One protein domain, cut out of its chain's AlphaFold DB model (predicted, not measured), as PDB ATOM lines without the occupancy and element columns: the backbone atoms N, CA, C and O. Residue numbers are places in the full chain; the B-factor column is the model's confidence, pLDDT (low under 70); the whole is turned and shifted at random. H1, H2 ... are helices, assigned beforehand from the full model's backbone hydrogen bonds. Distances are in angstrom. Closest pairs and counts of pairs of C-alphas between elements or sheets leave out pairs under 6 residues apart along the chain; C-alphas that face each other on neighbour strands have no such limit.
ATOM      1  N   GLY A   8      42.227 -19.698 -24.031       87.50
ATOM      2  CA  GLY A   8      41.627 -20.912 -23.475       87.50
ATOM      3  C   GLY A   8      41.160 -21.906 -24.544       87.50
ATOM      4  O   GLY A   8      41.369 -23.107 -24.390       87.50
ATOM      5  N   SER A   9      40.598 -21.416 -25.652       89.31
ATOM      6  CA  SER A   9      40.171 -22.252 -26.782       89.31
ATOM      7  C   SER A   9      41.357 -22.946 -27.443       89.31
ATOM      8  O   SER A   9      41.294 -24.141 -27.733       89.31
ATOM      9  N   LEU A  10      42.464 -22.220 -27.638       90.25
ATOM     10  CA  LEU A  10      43.669 -22.777 -28.245       90.25
ATOM     11  C   LEU A  10      44.302 -23.857 -27.359       90.25
ATOM     12  O   LEU A  10      44.732 -24.893 -27.865       90.25
ATOM     13  N   VAL A  11      44.314 -23.655 -26.038       91.88
ATOM     14  CA  VAL A  11      44.845 -24.646 -25.088       91.88
ATOM     15  C   VAL A  11      44.068 -25.965 -25.171       91.88
ATOM     16  O   VAL A  11      44.672 -27.039 -25.204       91.88
ATOM     17  N   VAL A  12      42.735 -25.889 -25.259       94.19
ATOM     18  CA  VAL A  12      41.873 -27.069 -25.437       94.19
ATOM     19  C   VAL A  12      42.107 -27.719 -26.797       94.19
ATOM     20  O   VAL A  12      42.262 -28.934 -26.884       94.19
ATOM     21  N   LYS A  13      42.194 -26.923 -27.866       92.31
ATOM     22  CA  LYS A  13      42.434 -27.406 -29.233       92.31
ATOM     23  C   LYS A  13      43.768 -28.141 -29.380       92.31
ATOM     24  O   LYS A  13      43.840 -29.117 -30.123       92.31
ATOM     25  N   LYS A  14      44.809 -27.712 -28.657       92.31
ATOM     26  CA  LYS A  14      46.104 -28.414 -28.577       92.31
ATOM     27  C   LYS A  14      46.070 -29.660 -27.679       92.31
ATOM     28  O   LYS A  14      47.052 -30.391 -27.622       92.31
ATOM     29  N   GLY A  15      44.954 -29.924 -26.997       94.06
ATOM     30  CA  GLY A  15      44.771 -31.090 -26.132       94.06
ATOM     31  C   GLY A  15      45.473 -30.981 -24.778       94.06
ATOM     32  O   GLY A  15      45.649 -31.994 -24.108       94.06
ATOM     33  N   TYR A  16      45.895 -29.780 -24.371       94.56
ATOM     34  CA  TYR A  16      46.611 -29.578 -23.106       94.56
ATOM     35  C   TYR A  16      45.670 -29.445 -21.902       94.56
ATOM     36  O   TYR A  16      46.095 -29.640 -20.768       94.56
ATOM     37  N   ALA A  17      44.402 -29.107 -22.133       94.94
ATOM     38  CA  ALA A  17      43.400 -28.933 -21.088       94.94
ATOM     39  C   ALA A  17      42.010 -29.331 -21.594       94.94
ATOM     40  O   ALA A  17      41.740 -29.277 -22.795       94.94
ATOM     41  N   SER A  18      41.106 -29.674 -20.679       95.62
ATOM     42  CA  SER A  18      39.677 -29.755 -20.985       95.62
ATOM     43  C   SER A  18      39.015 -28.368 -20.909       95.62
ATOM     44  O   SER A  18      39.535 -27.472 -20.238       95.62
ATOM     45  N   PRO A  19      37.834 -28.162 -21.521       92.62
ATOM     46  CA  PRO A  19      37.058 -26.933 -21.335       92.62
ATOM     47  C   PRO A  19      36.769 -26.629 -19.862       92.62
ATOM     48  O   PRO A  19      36.818 -25.474 -19.442       92.62
ATOM     49  N   GLN A  20      36.527 -27.668 -19.056       89.88
ATOM     50  CA  GLN A  20      36.305 -27.530 -17.620       89.88
ATOM     51  C   GLN A  20      37.534 -26.960 -16.896       89.88
ATOM     52  O   GLN A  20      37.388 -26.065 -16.062       89.88
ATOM     53  N   ASP A  21      38.739 -27.408 -17.260       91.19
ATOM     54  CA  ASP A  21      39.986 -26.892 -16.684       91.19
ATOM     55  C   ASP A  21      40.159 -25.391 -16.956       91.19
ATOM     56  O   ASP A  21      40.591 -24.647 -16.070       91.19
ATOM     57  N   ILE A  22      39.773 -24.926 -18.153       90.69
ATOM     58  CA  ILE A  22      39.795 -23.498 -18.504       90.69
ATOM     59  C   ILE A  22      38.858 -22.710 -17.589       90.69
ATOM     60  O   ILE A  22      39.261 -21.697 -17.012       90.69
ATOM     61  N   LEU A  23      37.618 -23.177 -17.427       85.94
ATOM     62  CA  LEU A  23      36.623 -22.495 -16.599       85.94
ATOM     63  C   LEU A  23      37.040 -22.461 -15.127       85.94
ATOM     64  O   LEU A  23      36.877 -21.436 -14.464       85.94
ATOM     65  N   ASP A  24      37.646 -23.527 -14.614       84.06
ATOM     66  CA  ASP A  24      38.142 -23.551 -13.240       84.06
ATOM     67  C   ASP A  24      39.341 -22.616 -13.029       84.06
ATOM     68  O   ASP A  24      39.439 -21.969 -11.981       84.06
ATOM     69  N   CYS A  25      40.214 -22.459 -14.025       84.69
ATOM     70  CA  CYS A  25      41.291 -21.468 -13.976       84.69
ATOM     71  C   CYS A  25      40.758 -20.030 -14.051       84.69
ATOM     72  O   CYS A  25      41.227 -19.168 -13.307       84.69
ATOM     73  N   LEU A  26      39.731 -19.772 -14.864       82.62
ATOM     74  CA  LEU A  26      39.062 -18.468 -14.933       82.62
ATOM     75  C   LEU A  26      38.378 -18.090 -13.605       82.62
ATOM     76  O   LEU A  26      38.466 -16.937 -13.172       82.62
ATOM     77  N   LYS A  27      37.778 -19.054 -12.891       78.62
ATOM     78  CA  LYS A  27      37.248 -18.836 -11.529       78.62
ATOM     79  C   LYS A  27      38.344 -18.400 -10.557       78.62
ATOM     80  O   LYS A  27      38.139 -17.489  -9.752       78.62
ATOM     81  N   ILE A  28      39.514 -19.039 -10.620       78.19
ATOM     82  CA  ILE A  28      40.671 -18.679  -9.785       78.19
ATOM     83  C   ILE A  28      41.169 -17.279 -10.141       78.19
ATOM     84  O   ILE A  28      41.382 -16.465  -9.242       78.19
ATOM     85  N   GLN A  29      41.288 -16.976 -11.435       77.88
ATOM     86  CA  GLN A  29      41.702 -15.668 -11.936       77.88
ATOM     87  C   GLN A  29      40.804 -14.550 -11.403       77.88
ATOM     88  O   GLN A  29      41.285 -13.540 -10.882       77.88
ATOM     89  N   ARG A  30      39.486 -14.764 -11.471       74.31
ATOM     90  CA  ARG A  30      38.485 -13.848 -10.928       74.31
ATOM     91  C   ARG A  30      38.676 -13.629  -9.428       74.31
ATOM     92  O   ARG A  30      38.781 -12.482  -8.997       74.31
ATOM     93  N   ARG A  31      38.757 -14.706  -8.639       67.38
ATOM     94  CA  ARG A  31      38.945 -14.613  -7.179       67.38
ATOM     95  C   ARG A  31      40.227 -13.856  -6.834       67.38
ATOM     96  O   ARG A  31      40.206 -12.956  -6.002       67.38
ATOM     97  N   ALA A  32      41.336 -14.153  -7.509       64.88
ATOM     98  CA  ALA A  32      42.611 -13.477  -7.272       64.88
ATOM     99  C   ALA A  32      42.522 -11.954  -7.479       64.88
ATOM    100  O   ALA A  32      43.073 -11.191  -6.676       64.88
ATOM    101  N   ARG A  33      41.775 -11.505  -8.497       63.31
ATOM    102  CA  ARG A  33      41.529 -10.080  -8.760       63.31
ATOM    103  C   ARG A  33      40.738  -9.411  -7.637       63.31
ATOM    104  O   ARG A  33      41.090  -8.300  -7.241       63.31
ATOM    105  N   GLN A  34      39.717 -10.086  -7.109       56.91
ATOM    106  CA  GLN A  34      38.896  -9.574  -6.005       56.91
ATOM    107  C   GLN A  34      39.733  -9.324  -4.742       56.91
ATOM    108  O   GLN A  34      39.603  -8.274  -4.116       56.91
ATOM    109  N   PHE A  35      40.633 -10.250  -4.395       52.50
ATOM    110  CA  PHE A  35      41.422 -10.157  -3.161       52.50
ATOM    111  C   PHE A  35      42.652  -9.256  -3.271       52.50
ATOM    112  O   PHE A  35      42.966  -8.522  -2.337       52.50
ATOM    113  N   SER A  36      43.378  -9.313  -4.388       55.56
ATOM    114  CA  SER A  36      44.698  -8.677  -4.491       55.56
ATOM    115  C   SER A  36      44.705  -7.370  -5.285       55.56
ATOM    116  O   SER A  36      45.734  -6.693  -5.318       55.56
ATOM    117  N   LYS A  37      43.599  -7.030  -5.970       58.34
ATOM    118  CA  LYS A  37      43.522  -6.003  -7.034       58.34
ATOM    119  C   LYS A  37      44.564  -6.170  -8.154       58.34
ATOM    120  O   LYS A  37      44.620  -5.335  -9.053       58.34
ATOM    121  N   LYS A  38      45.375  -7.232  -8.122       58.09
ATOM    122  CA  LYS A  38      46.311  -7.607  -9.174       58.09
ATOM    123  C   LYS A  38      45.636  -8.618 -10.080       58.09
ATOM    124  O   LYS A  38      44.921  -9.513  -9.633       58.09
ATOM    125  N   SER A  39      45.865  -8.432 -11.367       64.19
ATOM    126  CA  SER A  39      45.347  -9.298 -12.406       64.19
ATOM    127  C   SER A  39      46.385 -10.384 -12.661       64.19
ATOM    128  O   SER A  39      47.485 -10.072 -13.107       64.19
ATOM    129  N   LEU A  40      46.073 -11.627 -12.286       73.62
ATOM    130  CA  LEU A  40      46.923 -12.772 -12.606       73.62
ATOM    131  C   LEU A  40      46.610 -13.248 -14.030       73.62
ATOM    132  O   LEU A  40      45.430 -13.427 -14.350       73.62
ATOM    133  N   PRO A  41      47.615 -13.477 -14.879       81.25
ATOM    134  CA  PRO A  41      47.426 -14.088 -16.184       81.25
ATOM    135  C   PRO A  41      46.787 -15.475 -16.119       81.25
ATOM    136  O   PRO A  41      47.093 -16.278 -15.235       81.25
ATOM    137  N   LEU A  42      45.908 -15.786 -17.077       84.00
ATOM    138  CA  LEU A  42      45.275 -17.107 -17.141       84.00
ATOM    139  C   LEU A  42      46.324 -18.198 -17.391       84.00
ATOM    140  O   LEU A  42      46.281 -19.241 -16.742       84.00
ATOM    141  N   GLY A  43      47.294 -17.935 -18.274       85.56
ATOM    142  CA  GLY A  43      48.375 -18.865 -18.582       85.56
ATOM    143  C   GLY A  43      49.238 -19.210 -17.367       85.56
ATOM    144  O   GLY A  43      49.510 -20.384 -17.117       85.56
ATOM    145  N   GLU A  44      49.595 -18.215 -16.550       82.00
ATOM    146  CA  GLU A  44      50.352 -18.432 -15.308       82.00
ATOM    147  C   GLU A  44      49.581 -19.282 -14.292       82.00
ATOM    148  O   GLU A  44      50.157 -20.173 -13.665       82.00
ATOM    149  N   ILE A  45      48.267 -19.066 -14.159       82.81
ATOM    150  CA  ILE A  45      47.409 -19.895 -13.299       82.81
ATOM    151  C   ILE A  45      47.417 -21.346 -13.785       82.81
ATOM    152  O   ILE A  45      47.514 -22.269 -12.974       82.81
ATOM    153  N   MET A  46      47.348 -21.565 -15.098       87.19
ATOM    154  CA  MET A  46      47.371 -22.906 -15.683       87.19
ATOM    155  C   MET A  46      48.719 -23.609 -15.478       87.19
ATOM    156  O   MET A  46      48.733 -24.807 -15.192       87.19
ATOM    157  N   VAL A  47      49.838 -22.877 -15.542       83.50
ATOM    158  CA  VAL A  47      51.163 -23.412 -15.185       83.50
ATOM    159  C   VAL A  47      51.232 -23.756 -13.702       83.50
ATOM    160  O   VAL A  47      51.651 -24.854 -13.340       83.50
ATOM    161  N   PHE A  48      50.757 -22.865 -12.831       81.69
ATOM    162  CA  PHE A  48      50.722 -23.103 -11.389       81.69
ATOM    163  C   PHE A  48      49.885 -24.336 -11.016       81.69
ATOM    164  O   PHE A  48      50.245 -25.083 -10.108       81.69
ATOM    165  N   LYS A  49      48.786 -24.591 -11.738       84.56
ATOM    166  CA  LYS A  49      47.959 -25.793 -11.564       84.56
ATOM    167  C   LYS A  49      48.548 -27.064 -12.185       84.56
ATOM    168  O   LYS A  49      47.944 -28.123 -12.031       84.56
ATOM    169  N   GLY A  50      49.682 -26.976 -12.881       84.38
ATOM    170  CA  GLY A  50      50.303 -28.103 -13.577       84.38
ATOM    171  C   GLY A  50      49.560 -28.550 -14.840       84.38
ATOM    172  O   GLY A  50      49.822 -29.641 -15.332       84.38
ATOM    173  N   ILE A  51      48.638 -27.730 -15.357       91.94
ATOM    174  CA  ILE A  51      47.916 -27.997 -16.612       91.94
ATOM    175  C   ILE A  51      48.831 -27.713 -17.806       91.94
ATOM    176  O   ILE A  51      48.848 -28.456 -18.781       91.94
ATOM    177  N   LEU A  52      49.618 -26.638 -17.711       91.50
ATOM    178  CA  LEU A  52      50.625 -26.280 -18.702       91.50
ATOM    179  C   LEU A  52      52.028 -26.394 -18.112       91.50
ATOM    180  O   LEU A  52      52.278 -26.040 -16.962       91.50
ATOM    181  N   SER A  53      52.976 -26.813 -18.939       91.88
ATOM    182  CA  SER A  53      54.395 -26.549 -18.703       91.88
ATOM    183  C   SER A  53      54.756 -25.113 -19.122       91.88
ATOM    184  O   SER A  53      54.100 -24.549 -20.005       91.88
ATOM    185  N   PRO A  54      55.834 -24.521 -18.573       89.38
ATOM    186  CA  PRO A  54      56.313 -23.206 -19.006       89.38
ATOM    187  C   PRO A  54      56.597 -23.127 -20.515       89.38
ATOM    188  O   PRO A  54      56.305 -22.115 -21.147       89.38
ATOM    189  N   SER A  55      57.104 -24.211 -21.111       90.75
ATOM    190  CA  SER A  55      57.345 -24.303 -22.555       90.75
ATOM    191  C   SER A  55      56.055 -24.295 -23.375       90.75
ATOM    192  O   SER A  55      55.999 -23.617 -24.396       90.75
ATOM    193  N   GLN A  56      55.005 -24.995 -22.926       92.75
ATOM    194  CA  GLN A  56      53.700 -24.974 -23.602       92.75
ATOM    195  C   GLN A  56      53.037 -23.599 -23.496       92.75
ATOM    196  O   GLN A  56      52.436 -23.135 -24.461       92.75
ATOM    197  N   LEU A  57      53.166 -22.925 -22.348       89.12
ATOM    198  CA  LEU A  57      52.686 -21.553 -22.195       89.12
ATOM    199  C   LEU A  57      53.380 -20.618 -23.194       89.12
ATOM    200  O   LEU A  57      52.706 -19.872 -23.900       89.12
ATOM    201  N   GLN A  58      54.709 -20.689 -23.290       86.44
ATOM    202  CA  GLN A  58      55.473 -19.867 -24.225       86.44
ATOM    203  C   GLN A  58      55.082 -20.136 -25.687       86.44
ATOM    204  O   GLN A  58      54.931 -19.191 -26.456       86.44
ATOM    205  N   GLU A  59      54.876 -21.404 -26.059       90.00
ATOM    206  CA  GLU A  59      54.393 -21.797 -27.389       90.00
ATOM    207  C   GLU A  59      53.032 -21.155 -27.706       90.00
ATOM    208  O   GLU A  59      52.857 -20.551 -28.763       90.00
ATOM    209  N   ILE A  60      52.076 -21.235 -26.773       88.44
ATOM    210  CA  ILE A  60      50.738 -20.660 -26.951       88.44
ATOM    211  C   ILE A  60      50.816 -19.134 -27.085       88.44
ATOM    212  O   ILE A  60      50.215 -18.577 -28.002       88.44
ATOM    213  N   LEU A  61      51.569 -18.454 -26.214       84.62
ATOM    214  CA  LEU A  61      51.700 -16.992 -26.240       84.62
ATOM    215  C   LEU A  61      52.327 -16.484 -27.545       84.62
ATOM    216  O   LEU A  61      51.932 -15.426 -28.035       84.62
ATOM    217  N   GLN A  62      53.251 -17.239 -28.148       85.12
ATOM    218  CA  GLN A  62      53.800 -16.912 -29.468       85.12
ATOM    219  C   GLN A  62      52.753 -17.016 -30.585       85.12
ATOM    220  O   GLN A  62      52.826 -16.266 -31.558       85.12
ATOM    221  N   GLU A  63      51.776 -17.914 -30.453       85.06
ATOM    222  CA  GLU A  63      50.736 -18.139 -31.460       85.06
ATOM    223  C   GLU A  63      49.608 -17.098 -31.387       85.06
ATOM    224  O   GLU A  63      49.198 -16.556 -32.416       85.06
ATOM    225  N   VAL A  64      49.118 -16.777 -30.183       74.94
ATOM    226  CA  VAL A  64      48.001 -15.827 -30.002       74.94
ATOM    227  C   VAL A  64      48.451 -14.383 -29.743       74.94
ATOM    228  O   VAL A  64      47.643 -13.458 -29.879       74.94
ATOM    229  N   GLY A  65      49.729 -14.169 -29.424       70.38
ATOM    230  CA  GLY A  65      50.277 -12.897 -28.952       70.38
ATOM    231  C   GLY A  65      49.946 -12.636 -27.479       70.38
ATOM    232  O   GLY A  65      48.864 -12.987 -27.010       70.38
ATOM    233  N   GLU A  66      50.858 -11.981 -26.755       62.09
ATOM    234  CA  GLU A  66      50.727 -11.684 -25.313       62.09
ATOM    235  C   GLU A  66      49.449 -10.888 -24.974       62.09
ATOM    236  O   GLU A  66      48.837 -11.087 -23.930       62.09
ATOM    237  N   GLU A  67      48.972 -10.051 -25.901       57.28
ATOM    238  CA  GLU A  67      47.730  -9.271 -25.766       57.28
ATOM    239  C   GLU A  67      46.449 -10.126 -25.742       57.28
ATOM    240  O   GLU A  67      45.374  -9.620 -25.417       57.28
ATOM    241  N   SER A  68      46.539 -11.419 -26.077       57.66
ATOM    242  CA  SER A  68      45.408 -12.353 -26.023       57.66
ATOM    243  C   SER A  68      45.121 -12.903 -24.623       57.66
ATOM    244  O   SER A  68      44.183 -13.686 -24.450       57.66
ATOM    245  N   GLU A  69      45.877 -12.484 -23.606       57.59
ATOM    246  CA  GLU A  69      45.550 -12.740 -22.204       57.59
ATOM    247  C   GLU A  69      44.411 -11.831 -21.727       57.59
ATOM    248  O   GLU A  69      44.584 -10.726 -21.213       57.59
ATOM    249  N   VAL A  70      43.194 -12.325 -21.928       59.66
ATOM    250  CA  VAL A  70      41.963 -11.580 -21.667       59.66
ATOM    251  C   VAL A  70      41.516 -11.730 -20.230       59.66
ATOM    252  O   VAL A  70      41.305 -12.842 -19.743       59.66
ATOM    253  N   TYR A  71      41.205 -10.604 -19.604       58.97
ATOM    254  CA  TYR A  71      40.403 -10.589 -18.390       58.97
ATOM    255  C   TYR A  71      38.922 -10.605 -18.739       58.97
ATOM    256  O   TYR A  71      38.436  -9.756 -19.485       58.97
ATOM    257  N   ARG A  72      38.180 -11.546 -18.160       66.31
ATOM    258  CA  ARG A  72      36.718 -11.552 -18.270       66.31
ATOM    259  C   ARG A  72      36.093 -10.707 -17.165       66.31
ATOM    260  O   ARG A  72      36.639 -10.605 -16.062       66.31
ATOM    261  N   SER A  73      34.963 -10.071 -17.475       62.34
ATOM    262  CA  SER A  73      34.205  -9.325 -16.469       62.34
ATOM    263  C   SER A  73      33.667 -10.272 -15.394       62.34
ATOM    264  O   SER A  73      33.428 -11.454 -15.663       62.34
ATOM    265  N   GLU A  74      33.478  -9.753 -14.178       62.94
ATOM    266  CA  GLU A  74      32.858 -10.519 -13.086       62.94
ATOM    267  C   GLU A  74      31.484 -11.049 -13.497       62.94
ATOM    268  O   GLU A  74      31.213 -12.235 -13.312       62.94
ATOM    269  N   ASP A  75      30.684 -10.204 -14.146       63.34
ATOM    270  CA  ASP A  75      29.352 -10.528 -14.656       63.34
ATOM    271  C   ASP A  75      29.375 -11.724 -15.616       63.34
ATOM    272  O   ASP A  75      28.580 -12.653 -15.488       63.34
ATOM    273  N   THR A  76      30.344 -11.756 -16.538       71.56
ATOM    274  CA  THR A  76      30.486 -12.854 -17.509       71.56
ATOM    275  C   THR A  76      30.770 -14.178 -16.804       71.56
ATOM    276  O   THR A  76      30.205 -15.211 -17.168       71.56
ATOM    277  N   MET A  77      31.639 -14.167 -15.791       75.81
ATOM    278  CA  MET A  77      32.008 -15.379 -15.059       75.81
ATOM    279  C   MET A  77      30.878 -15.866 -14.153       75.81
ATOM    280  O   MET A  77      30.573 -17.053 -14.164       75.81
ATOM    281  N   LEU A  78      30.206 -14.961 -13.434       65.44
ATOM    282  CA  LEU A  78      29.029 -15.294 -12.625       65.44
ATOM    283  C   LEU A  78      27.927 -15.933 -13.464       65.44
ATOM    284  O   LEU A  78      27.378 -16.966 -13.084       65.44
ATOM    285  N   PHE A  79      27.634 -15.335 -14.615       76.94
ATOM    286  CA  PHE A  79      26.618 -15.850 -15.518       76.94
ATOM    287  C   PHE A  79      27.013 -17.221 -16.085       76.94
ATOM    288  O   PHE A  79      26.194 -18.133 -16.119       76.94
ATOM    289  N   SER A  80      28.289 -17.408 -16.444       82.50
ATOM    290  CA  SER A  80      28.813 -18.702 -16.909       82.50
ATOM    291  C   SER A  80      28.675 -19.802 -15.850       82.50
ATOM    292  O   SER A  80      28.246 -20.913 -16.152       82.50
ATOM    293  N   GLU A  81      29.019 -19.499 -14.596       76.81
ATOM    294  CA  GLU A  81      28.887 -20.434 -13.475       76.81
ATOM    295  C   GLU A  81      27.426 -20.842 -13.255       76.81
ATOM    296  O   GLU A  81      27.134 -22.030 -13.132       76.81
ATOM    297  N   LEU A  82      26.507 -19.872 -13.285       78.12
ATOM    298  CA  LEU A  82      25.076 -20.119 -13.128       78.12
ATOM    299  C   LEU A  82      24.528 -21.063 -14.211       78.12
ATOM    300  O   LEU A  82      23.782 -21.989 -13.897       78.12
ATOM    301  N   LEU A  83      24.915 -20.858 -15.474       85.12
ATOM    302  CA  LEU A  83      24.468 -21.689 -16.598       85.12
ATOM    303  C   LEU A  83      24.945 -23.148 -16.488       85.12
ATOM    304  O   LEU A  83      24.178 -24.060 -16.803       85.12
ATOM    305  N   LEU A  84      26.173 -23.370 -16.000       83.94
ATOM    306  CA  LEU A  84      26.698 -24.714 -15.716       83.94
ATOM    307  C   LEU A  84      25.969 -25.373 -14.554       83.94
ATOM    308  O   LEU A  84      25.575 -26.530 -14.650       83.94
ATOM    309  N   GLU A  85      25.799 -24.647 -13.445       78.38
ATOM    310  CA  GLU A  85      25.155 -25.184 -12.242       78.38
ATOM    311  C   GLU A  85      23.704 -25.602 -12.516       78.38
ATOM    312  O   GLU A  85      23.219 -26.574 -11.939       78.38
ATOM    313  N   LYS A  86      23.023 -24.901 -13.427       82.81
ATOM    314  CA  LYS A  86      21.673 -25.243 -13.887       82.81
ATOM    315  C   LYS A  86      21.627 -26.374 -14.911       82.81
ATOM    316  O   LYS A  86      20.539 -26.852 -15.222       82.81
ATOM    317  N   GLY A  87      22.775 -26.799 -15.434       88.06
ATOM    318  CA  GLY A  87      22.852 -27.771 -16.522       88.06
ATOM    319  C   GLY A  87      22.245 -27.256 -17.828       88.06
ATOM    320  O   GLY A  87      21.866 -28.059 -18.674       88.06
ATOM    321  N   PHE A  88      22.118 -25.934 -17.988       92.25
ATOM    322  CA  PHE A  88      21.603 -25.334 -19.221       92.25
ATOM    323  C   PHE A  88      22.624 -25.425 -20.346       92.25
ATOM    324  O   PHE A  88      22.246 -25.599 -21.499       92.25
ATOM    325  N   LEU A  89      23.908 -25.319 -20.001       94.62
ATOM    326  CA  LEU A  89      25.011 -25.415 -20.942       94.62
ATOM    327  C   LEU A  89      26.120 -26.303 -20.391       94.62
ATOM    328  O   LEU A  89      26.294 -26.430 -19.179       94.62
ATOM    329  N   THR A  90      26.903 -26.871 -21.303       94.94
ATOM    330  CA  THR A  90      28.161 -27.549 -20.986       94.94
ATOM    331  C   THR A  90      29.342 -26.576 -21.006       94.94
ATOM    332  O   THR A  90      29.266 -25.465 -21.545       94.94
ATOM    333  N   SER A  91      30.471 -27.006 -20.447       90.81
ATOM    334  CA  SER A  91      31.705 -26.213 -20.421       90.81
ATOM    335  C   SER A  91      32.250 -25.932 -21.825       90.81
ATOM    336  O   SER A  91      32.803 -24.860 -22.064       90.81
ATOM    337  N   GLU A  92      32.030 -26.843 -22.776       93.19
ATOM    338  CA  GLU A  92      32.333 -26.670 -24.201       93.19
ATOM    339  C   GLU A  92      31.529 -25.511 -24.804       93.19
ATOM    340  O   GLU A  92      32.097 -24.636 -25.455       93.19
ATOM    341  N   GLN A  93      30.213 -25.483 -24.564       94.94
ATOM    342  CA  GLN A  93      29.320 -24.461 -25.118       94.94
ATOM    343  C   GLN A  93      29.628 -23.072 -24.551       94.94
ATOM    344  O   GLN A  93      29.601 -22.078 -25.278       94.94
ATOM    345  N   ILE A  94      29.972 -22.995 -23.261       91.94
ATOM    346  CA  ILE A  94      30.405 -21.739 -22.639       91.94
ATOM    347  C   ILE A  94      31.731 -21.269 -23.228       91.94
ATOM    348  O   ILE A  94      31.862 -20.088 -23.550       91.94
ATOM    349  N   LEU A  95      32.706 -22.168 -23.388       91.44
ATOM    350  CA  LEU A  95      34.004 -21.811 -23.956       91.44
ATOM    351  C   LEU A  95      33.864 -21.273 -25.387       91.44
ATOM    352  O   LEU A  95      34.476 -20.257 -25.713       91.44
ATOM    353  N   ASP A  96      33.010 -21.883 -26.209       92.06
ATOM    354  CA  ASP A  96      32.718 -21.402 -27.564       92.06
ATOM    355  C   ASP A  96      32.030 -20.018 -27.576       92.06
ATOM    356  O   ASP A  96      32.365 -19.135 -28.378       92.06
ATOM    357  N   GLY A  97      31.114 -19.769 -26.633       91.38
ATOM    358  CA  GLY A  97      30.528 -18.442 -26.424       91.38
ATOM    359  C   GLY A  97      31.574 -17.389 -26.036       91.38
ATOM    360  O   GLY A  97      31.596 -16.293 -26.600       91.38
ATOM    361  N   LEU A  98      32.487 -17.728 -25.121       87.69
ATOM    362  CA  LEU A  98      33.581 -16.851 -24.691       87.69
ATOM    363  C   LEU A  98      34.570 -16.554 -25.827       87.69
ATOM    364  O   LEU A  98      35.046 -15.418 -25.932       87.69
ATOM    365  N   ASP A  99      34.878 -17.545 -26.663       89.06
ATOM    366  CA  ASP A  99      35.722 -17.390 -27.853       89.06
ATOM    367  C   ASP A  99      35.100 -16.410 -28.853       89.06
ATOM    368  O   ASP A  99      35.762 -15.498 -29.347       89.06
ATOM    369  N   THR A 100      33.791 -16.534 -29.072       89.50
ATOM    370  CA  THR A 100      33.040 -15.634 -29.956       89.50
ATOM    371  C   THR A 100      32.999 -14.214 -29.401       89.50
ATOM    372  O   THR A 100      33.337 -13.271 -30.112       89.50
ATOM    373  N   GLN A 101      32.697 -14.057 -28.109       84.50
ATOM    374  CA  GLN A 101      32.711 -12.754 -27.438       84.50
ATOM    375  C   GLN A 101      34.082 -12.068 -27.533       84.50
ATOM    376  O   GLN A 101      34.171 -10.849 -27.672       84.50
ATOM    377  N   TRP A 102      35.165 -12.848 -27.460       82.50
ATOM    378  CA  TRP A 102      36.527 -12.336 -27.604       82.50
ATOM    379  C   TRP A 102      36.806 -11.830 -29.017       82.50
ATOM    380  O   TRP A 102      37.268 -10.702 -29.188       82.50
ATOM    381  N   LYS A 103      36.475 -12.638 -30.029       83.38
ATOM    382  CA  LYS A 103      36.632 -12.266 -31.440       83.38
ATOM    383  C   LYS A 103      35.855 -10.991 -31.771       83.38
ATOM    384  O   LYS A 103      36.427 -10.068 -32.342       83.38
ATOM    385  N   GLU A 104      34.600 -10.891 -31.334       83.25
ATOM    386  CA  GLU A 104      33.782  -9.686 -31.532       83.25
ATOM    387  C   GLU A 104      34.397  -8.439 -30.870       83.25
ATOM    388  O   GLU A 104      34.378  -7.354 -31.458       83.25
ATOM    389  N   SER A 105      34.997  -8.590 -29.681       76.69
ATOM    390  CA  SER A 105      35.689  -7.495 -28.989       76.69
ATOM    391  C   SER A 105      36.929  -7.012 -29.745       76.69
ATOM    392  O   SER A 105      37.184  -5.809 -29.774       76.69
ATOM    393  N   LEU A 106      37.704  -7.921 -30.347       75.00
ATOM    394  CA  LEU A 106      38.882  -7.570 -31.152       75.00
ATOM    395  C   LEU A 106      38.503  -6.859 -32.455       75.00
ATOM    396  O   LEU A 106      39.229  -5.985 -32.922       75.00
ATOM    397  N   GLU A 107      37.356  -7.210 -33.034       79.19
ATOM    398  CA  GLU A 107      36.839  -6.617 -34.271       79.19
ATOM    399  C   GLU A 107      36.196  -5.233 -34.064       79.19
ATOM    400  O   GLU A 107      35.688  -4.639 -35.015       79.19
ATOM    401  N   GLY A 108      36.193  -4.705 -32.834       69.88
ATOM    402  CA  GLY A 108      35.633  -3.389 -32.522       69.88
ATOM    403  C   GLY A 108      34.105  -3.321 -32.622       69.88
ATOM    404  O   GLY A 108      33.546  -2.227 -32.641       69.88
ATOM    405  N   LYS A 109      33.413  -4.470 -32.653       63.81
ATOM    406  CA  LYS A 109      31.943  -4.563 -32.767       63.81
ATOM    407  C   LYS A 109      31.194  -4.173 -31.483       63.81
ATOM    408  O   LYS A 109      29.966  -4.174 -31.466       63.81
ATOM    409  N   GLY A 110      31.921  -3.799 -30.431       63.66
ATOM    410  CA  GLY A 110      31.376  -3.510 -29.107       63.66
ATOM    411  C   GLY A 110      31.256  -4.763 -28.235       63.66
ATOM    412  O   GLY A 110      31.364  -5.891 -28.708       63.66
ATOM    413  N   PHE A 111      31.071  -4.560 -26.930       67.06
ATOM    414  CA  PHE A 111      30.927  -5.655 -25.972       67.06
ATOM    415  C   PHE A 111      29.481  -6.158 -25.956       67.06
ATOM    416  O   PHE A 111      28.582  -5.455 -25.490       67.06
ATOM    417  N   ARG A 112      29.257  -7.384 -26.441       77.81
ATOM    418  CA  ARG A 112      27.974  -8.081 -26.307       77.81
ATOM    419  C   ARG A 112      27.959  -8.961 -25.048       77.81
ATOM    420  O   ARG A 112      28.950  -9.652 -24.780       77.81
ATOM    421  N   PRO A 113      26.856  -8.980 -24.274       79.50
ATOM    422  CA  PRO A 113      26.698  -9.915 -23.164       79.50
ATOM    423  C   PRO A 113      26.798 -11.366 -23.638       79.50
ATOM    424  O   PRO A 113      26.259 -11.720 -24.688       79.50
ATOM    425  N   LEU A 114      27.445 -12.220 -22.841       84.38
ATOM    426  CA  LEU A 114      27.646 -13.631 -23.186       84.38
ATOM    427  C   LEU A 114      26.317 -14.355 -23.452       84.38
ATOM    428  O   LEU A 114      26.236 -15.156 -24.375       84.38
ATOM    429  N   GLY A 115      25.266 -14.049 -22.686       88.19
ATOM    430  CA  GLY A 115      23.957 -14.681 -22.861       88.19
ATOM    431  C   GLY A 115      23.328 -14.450 -24.239       88.19
ATOM    432  O   GLY A 115      22.798 -15.394 -24.814       88.19
ATOM    433  N   GLU A 116      23.465 -13.254 -24.819       87.19
ATOM    434  CA  GLU A 116      22.970 -12.980 -26.179       87.19
ATOM    435  C   GLU A 116      23.756 -13.768 -27.235       87.19
ATOM    436  O   GLU A 116      23.180 -14.295 -28.181       87.19
ATOM    437  N   ILE A 117      25.071 -13.915 -27.051       90.81
ATOM    438  CA  ILE A 117      25.914 -14.719 -27.948       90.81
ATOM    439  C   ILE A 117      25.515 -16.200 -27.882       90.81
ATOM    440  O   ILE A 117      25.430 -16.875 -28.906       90.81
ATOM    441  N   LEU A 118      25.258 -16.716 -26.678       93.81
ATOM    442  CA  LEU A 118      24.847 -18.106 -26.469       93.81
ATOM    443  C   LEU A 118      23.453 -18.392 -27.046       93.81
ATOM    444  O   LEU A 118      23.225 -19.485 -27.566       93.81
ATOM    445  N   LYS A 119      22.545 -17.412 -27.001       95.00
ATOM    446  CA  LYS A 119      21.240 -17.484 -27.664       95.00
ATOM    447  C   LYS A 119      21.358 -17.508 -29.182       95.00
ATOM    448  O   LYS A 119      20.770 -18.380 -29.812       95.00
ATOM    449  N   ASP A 120      22.150 -16.610 -29.763       94.62
ATOM    450  CA  ASP A 120      22.377 -16.565 -31.214       94.62
ATOM    451  C   ASP A 120      22.967 -17.878 -31.744       94.62
ATOM    452  O   ASP A 120      22.649 -18.318 -32.847       94.62
ATOM    453  N   LYS A 121      23.809 -18.532 -30.936       94.00
ATOM    454  CA  LYS A 121      24.362 -19.862 -31.226       94.00
ATOM    455  C   LYS A 121      23.360 -21.007 -31.045       94.00
ATOM    456  O   LYS A 121      23.678 -22.143 -31.386       94.00
ATOM    457  N   GLY A 122      22.176 -20.738 -30.500       95.00
ATOM    458  CA  GLY A 122      21.160 -21.743 -30.190       95.00
ATOM    459  C   GLY A 122      21.505 -22.634 -28.994       95.00
ATOM    460  O   GLY A 122      20.909 -23.696 -28.844       95.00
ATOM    461  N   TYR A 123      22.469 -22.241 -28.153       96.88
ATOM    462  CA  TYR A 123      22.855 -22.996 -26.951       96.88
ATOM    463  C   TYR A 123      21.973 -22.689 -25.747       96.88
ATOM    464  O   TYR A 123      21.882 -23.506 -24.837       96.88
ATOM    465  N   LEU A 124      21.342 -21.517 -25.739       94.38
ATOM    466  CA  LEU A 124      20.503 -21.045 -24.650       94.38
ATOM    467  C   LEU A 124      19.156 -20.598 -25.220       94.38
ATOM    468  O   LEU A 124      19.122 -19.767 -26.127       94.38
ATOM    469  N   THR A 125      18.046 -21.137 -24.713       95.62
ATOM    470  CA  THR A 125      16.713 -20.674 -25.134       95.62
ATOM    471  C   THR A 125      16.356 -19.343 -24.473       95.62
ATOM    472  O   THR A 125      16.938 -18.966 -23.455       95.62
ATOM    473  N   GLU A 126      15.366 -18.626 -25.013       92.12
ATOM    474  CA  GLU A 126      14.861 -17.393 -24.390       92.12
ATOM    475  C   GLU A 126      14.327 -17.637 -22.973       92.12
ATOM    476  O   GLU A 126      14.510 -16.806 -22.086       92.12
ATOM    477  N   GLU A 127      13.689 -18.782 -22.736       90.94
ATOM    478  CA  GLU A 127      13.182 -19.169 -21.419       90.94
ATOM    479  C   GLU A 127      14.325 -19.405 -20.429       90.94
ATOM    480  O   GLU A 127      14.308 -18.842 -19.336       90.94
ATOM    481  N   GLN A 128      15.344 -20.178 -20.821       90.38
ATOM    482  CA  GLN A 128      16.519 -20.439 -19.983       90.38
ATOM    483  C   GLN A 128      17.323 -19.160 -19.724       90.38
ATOM    484  O   GLN A 128      17.820 -18.951 -18.619       90.38
ATOM    485  N   TYR A 129      17.431 -18.286 -20.727       88.81
ATOM    486  CA  TYR A 129      18.085 -16.990 -20.597       88.81
ATOM    487  C   TYR A 129      17.355 -16.085 -19.608       88.81
ATOM    488  O   TYR A 129      17.989 -15.527 -18.716       88.81
ATOM    489  N   LYS A 130      16.024 -15.981 -19.716       82.94
ATOM    490  CA  LYS A 130      15.204 -15.223 -18.763       82.94
ATOM    491  C   LYS A 130      15.286 -15.794 -17.357       82.94
ATOM    492  O   LYS A 130      15.397 -15.016 -16.419       82.94
ATOM    493  N   GLU A 131      15.266 -17.118 -17.195       82.94
ATOM    494  CA  GLU A 131      15.455 -17.741 -15.879       82.94
ATOM    495  C   GLU A 131      16.834 -17.398 -15.302       82.94
ATOM    496  O   GLU A 131      16.941 -16.992 -14.146       82.94
ATOM    497  N   ALA A 132      17.894 -17.522 -16.103       78.69
ATOM    498  CA  ALA A 132      19.248 -17.202 -15.668       78.69
ATOM    499  C   ALA A 132      19.405 -15.711 -15.321       78.69
ATOM    500  O   ALA A 132      20.029 -15.390 -14.313       78.69
ATOM    501  N   LEU A 133      18.814 -14.804 -16.106       73.62
ATOM    502  CA  LEU A 133      18.800 -13.368 -15.819       73.62
ATOM    503  C   LEU A 133      18.010 -13.042 -14.554       73.62
ATOM    504  O   LEU A 133      18.515 -12.325 -13.700       73.62
ATOM    505  N   ASP A 134      16.817 -13.610 -14.390       67.44
ATOM    506  CA  ASP A 134      16.000 -13.416 -13.192       67.44
ATOM    507  C   ASP A 134      16.728 -13.922 -11.939       67.44
ATOM    508  O   ASP A 134      16.609 -13.330 -10.877       67.44
ATOM    509  N   LEU A 135      17.534 -14.978 -12.036       63.84
ATOM    510  CA  LEU A 135      18.395 -15.422 -10.935       63.84
ATOM    511  C   LEU A 135      19.612 -14.508 -10.729       63.84
ATOM    512  O   LEU A 135      20.009 -14.260  -9.592       63.84
ATOM    513  N   TYR A 136      20.194 -13.992 -11.810       59.09
ATOM    514  CA  TYR A 136      21.351 -13.101 -11.783       59.09
ATOM    515  C   TYR A 136      21.027 -11.720 -11.184       59.09
ATOM    516  O   TYR A 136      21.733 -11.251 -10.287       59.09
ATOM    517  N   GLU A 137      19.917 -11.102 -11.599       54.47
ATOM    518  CA  GLU A 137      19.425  -9.799 -11.118       54.47
ATOM    519  C   GLU A 137      18.994  -9.821  -9.643       54.47
ATOM    520  O   GLU A 137      18.792  -8.781  -9.022       54.47
TER     521      GLU A 137
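AT A GLANCE: This is residues 8 to 137 of the 229 residues of an uncharacterized protein of Planctomycetes bacterium (UniProt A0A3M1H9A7). Two long helices, H2 and H6, meet at their first residues and spread apart as a V in the middle, with the helical hairpin H3 and H4 at one end of the long axis and the hairpin H7 and H8 at the other. H1 packs on both arms of the V, and H5 packs on H2 with residues 74 to 77 and reaches H8 with residues 79 to 83. The printed part has 130 residues with eight named helices, H1 to H8 in chain order, and no named strand; the class is all helix. It is compact, with a radius of gyration of the C-alphas of 14.8 A and spans of 44 by 31 by 27 A.

IN THESE COORDINATES: The longest helix, H2, has residues 19 to 36 and measures 26.0 A, from C-alpha 19 at (37.058, -26.933, -21.335) to C-alpha 36 at (44.698, -8.677, -4.491). H6, residues 91 to 106, measures 22.7 A, H5, residues 74 to 85, 16.6 A, and H4, residues 54 to 64, 15.6 A. H8, residues 126 to 136, measures 14.8 A and ends with C-alpha 136 at (21.351, -13.101, -11.783). The shorter helices are H1, residues 8 to 13, H3, residues 42 to 48, and H7, residues 114 to 120.

HOW THE PARTS SIT: H2 is the hub, touching four helices. It touches H6 at a steep tilt of 62 degrees, the same way, with the C-alphas of Pro 19 and Ser 91 closest at 5.5 A. H1 and H2 form a hairpin, closest at C-alphas Gly 8 and Ile 22, 5.9 A. H3 touches H2 about perpendicular, at 85 degrees, closest at C-alphas Cys 25 and Ile 45, 6.4 A. H3 and H4 form a hairpin at a shallow tilt of 11 degrees, closest at C-alphas Gly 43 and Leu 57, 6.2 A. H5 touches H2, closest at C-alphas Arg 30 and Glu 74, 6.9 A. H7 touches H6 about perpendicular, at 81 degrees, closest at C-alphas Gly 97 and Leu 118, 5.7 A. H7 and H8 form a hairpin and only just touch, with 3 pairs of C-alphas within 8 A, the closest those of Gly 115 and Tyr 129, 6.7 A. Among the pairs that are apart are H4 and H6, and H2 and H8. In H1 to H8 every O i to N i+4 pair is within hydrogen-bond range.

THE WHOLE: The two C-alphas farthest apart, those of Ser 55 and Glu 127, are 44.5 A apart. The printed part has no cut, and no link is long. The mean pLDDT of the printed part is 81.2; residues 31 to 39, 66 to 75, 78, 108 to 111 and 134 to 137 are under 70.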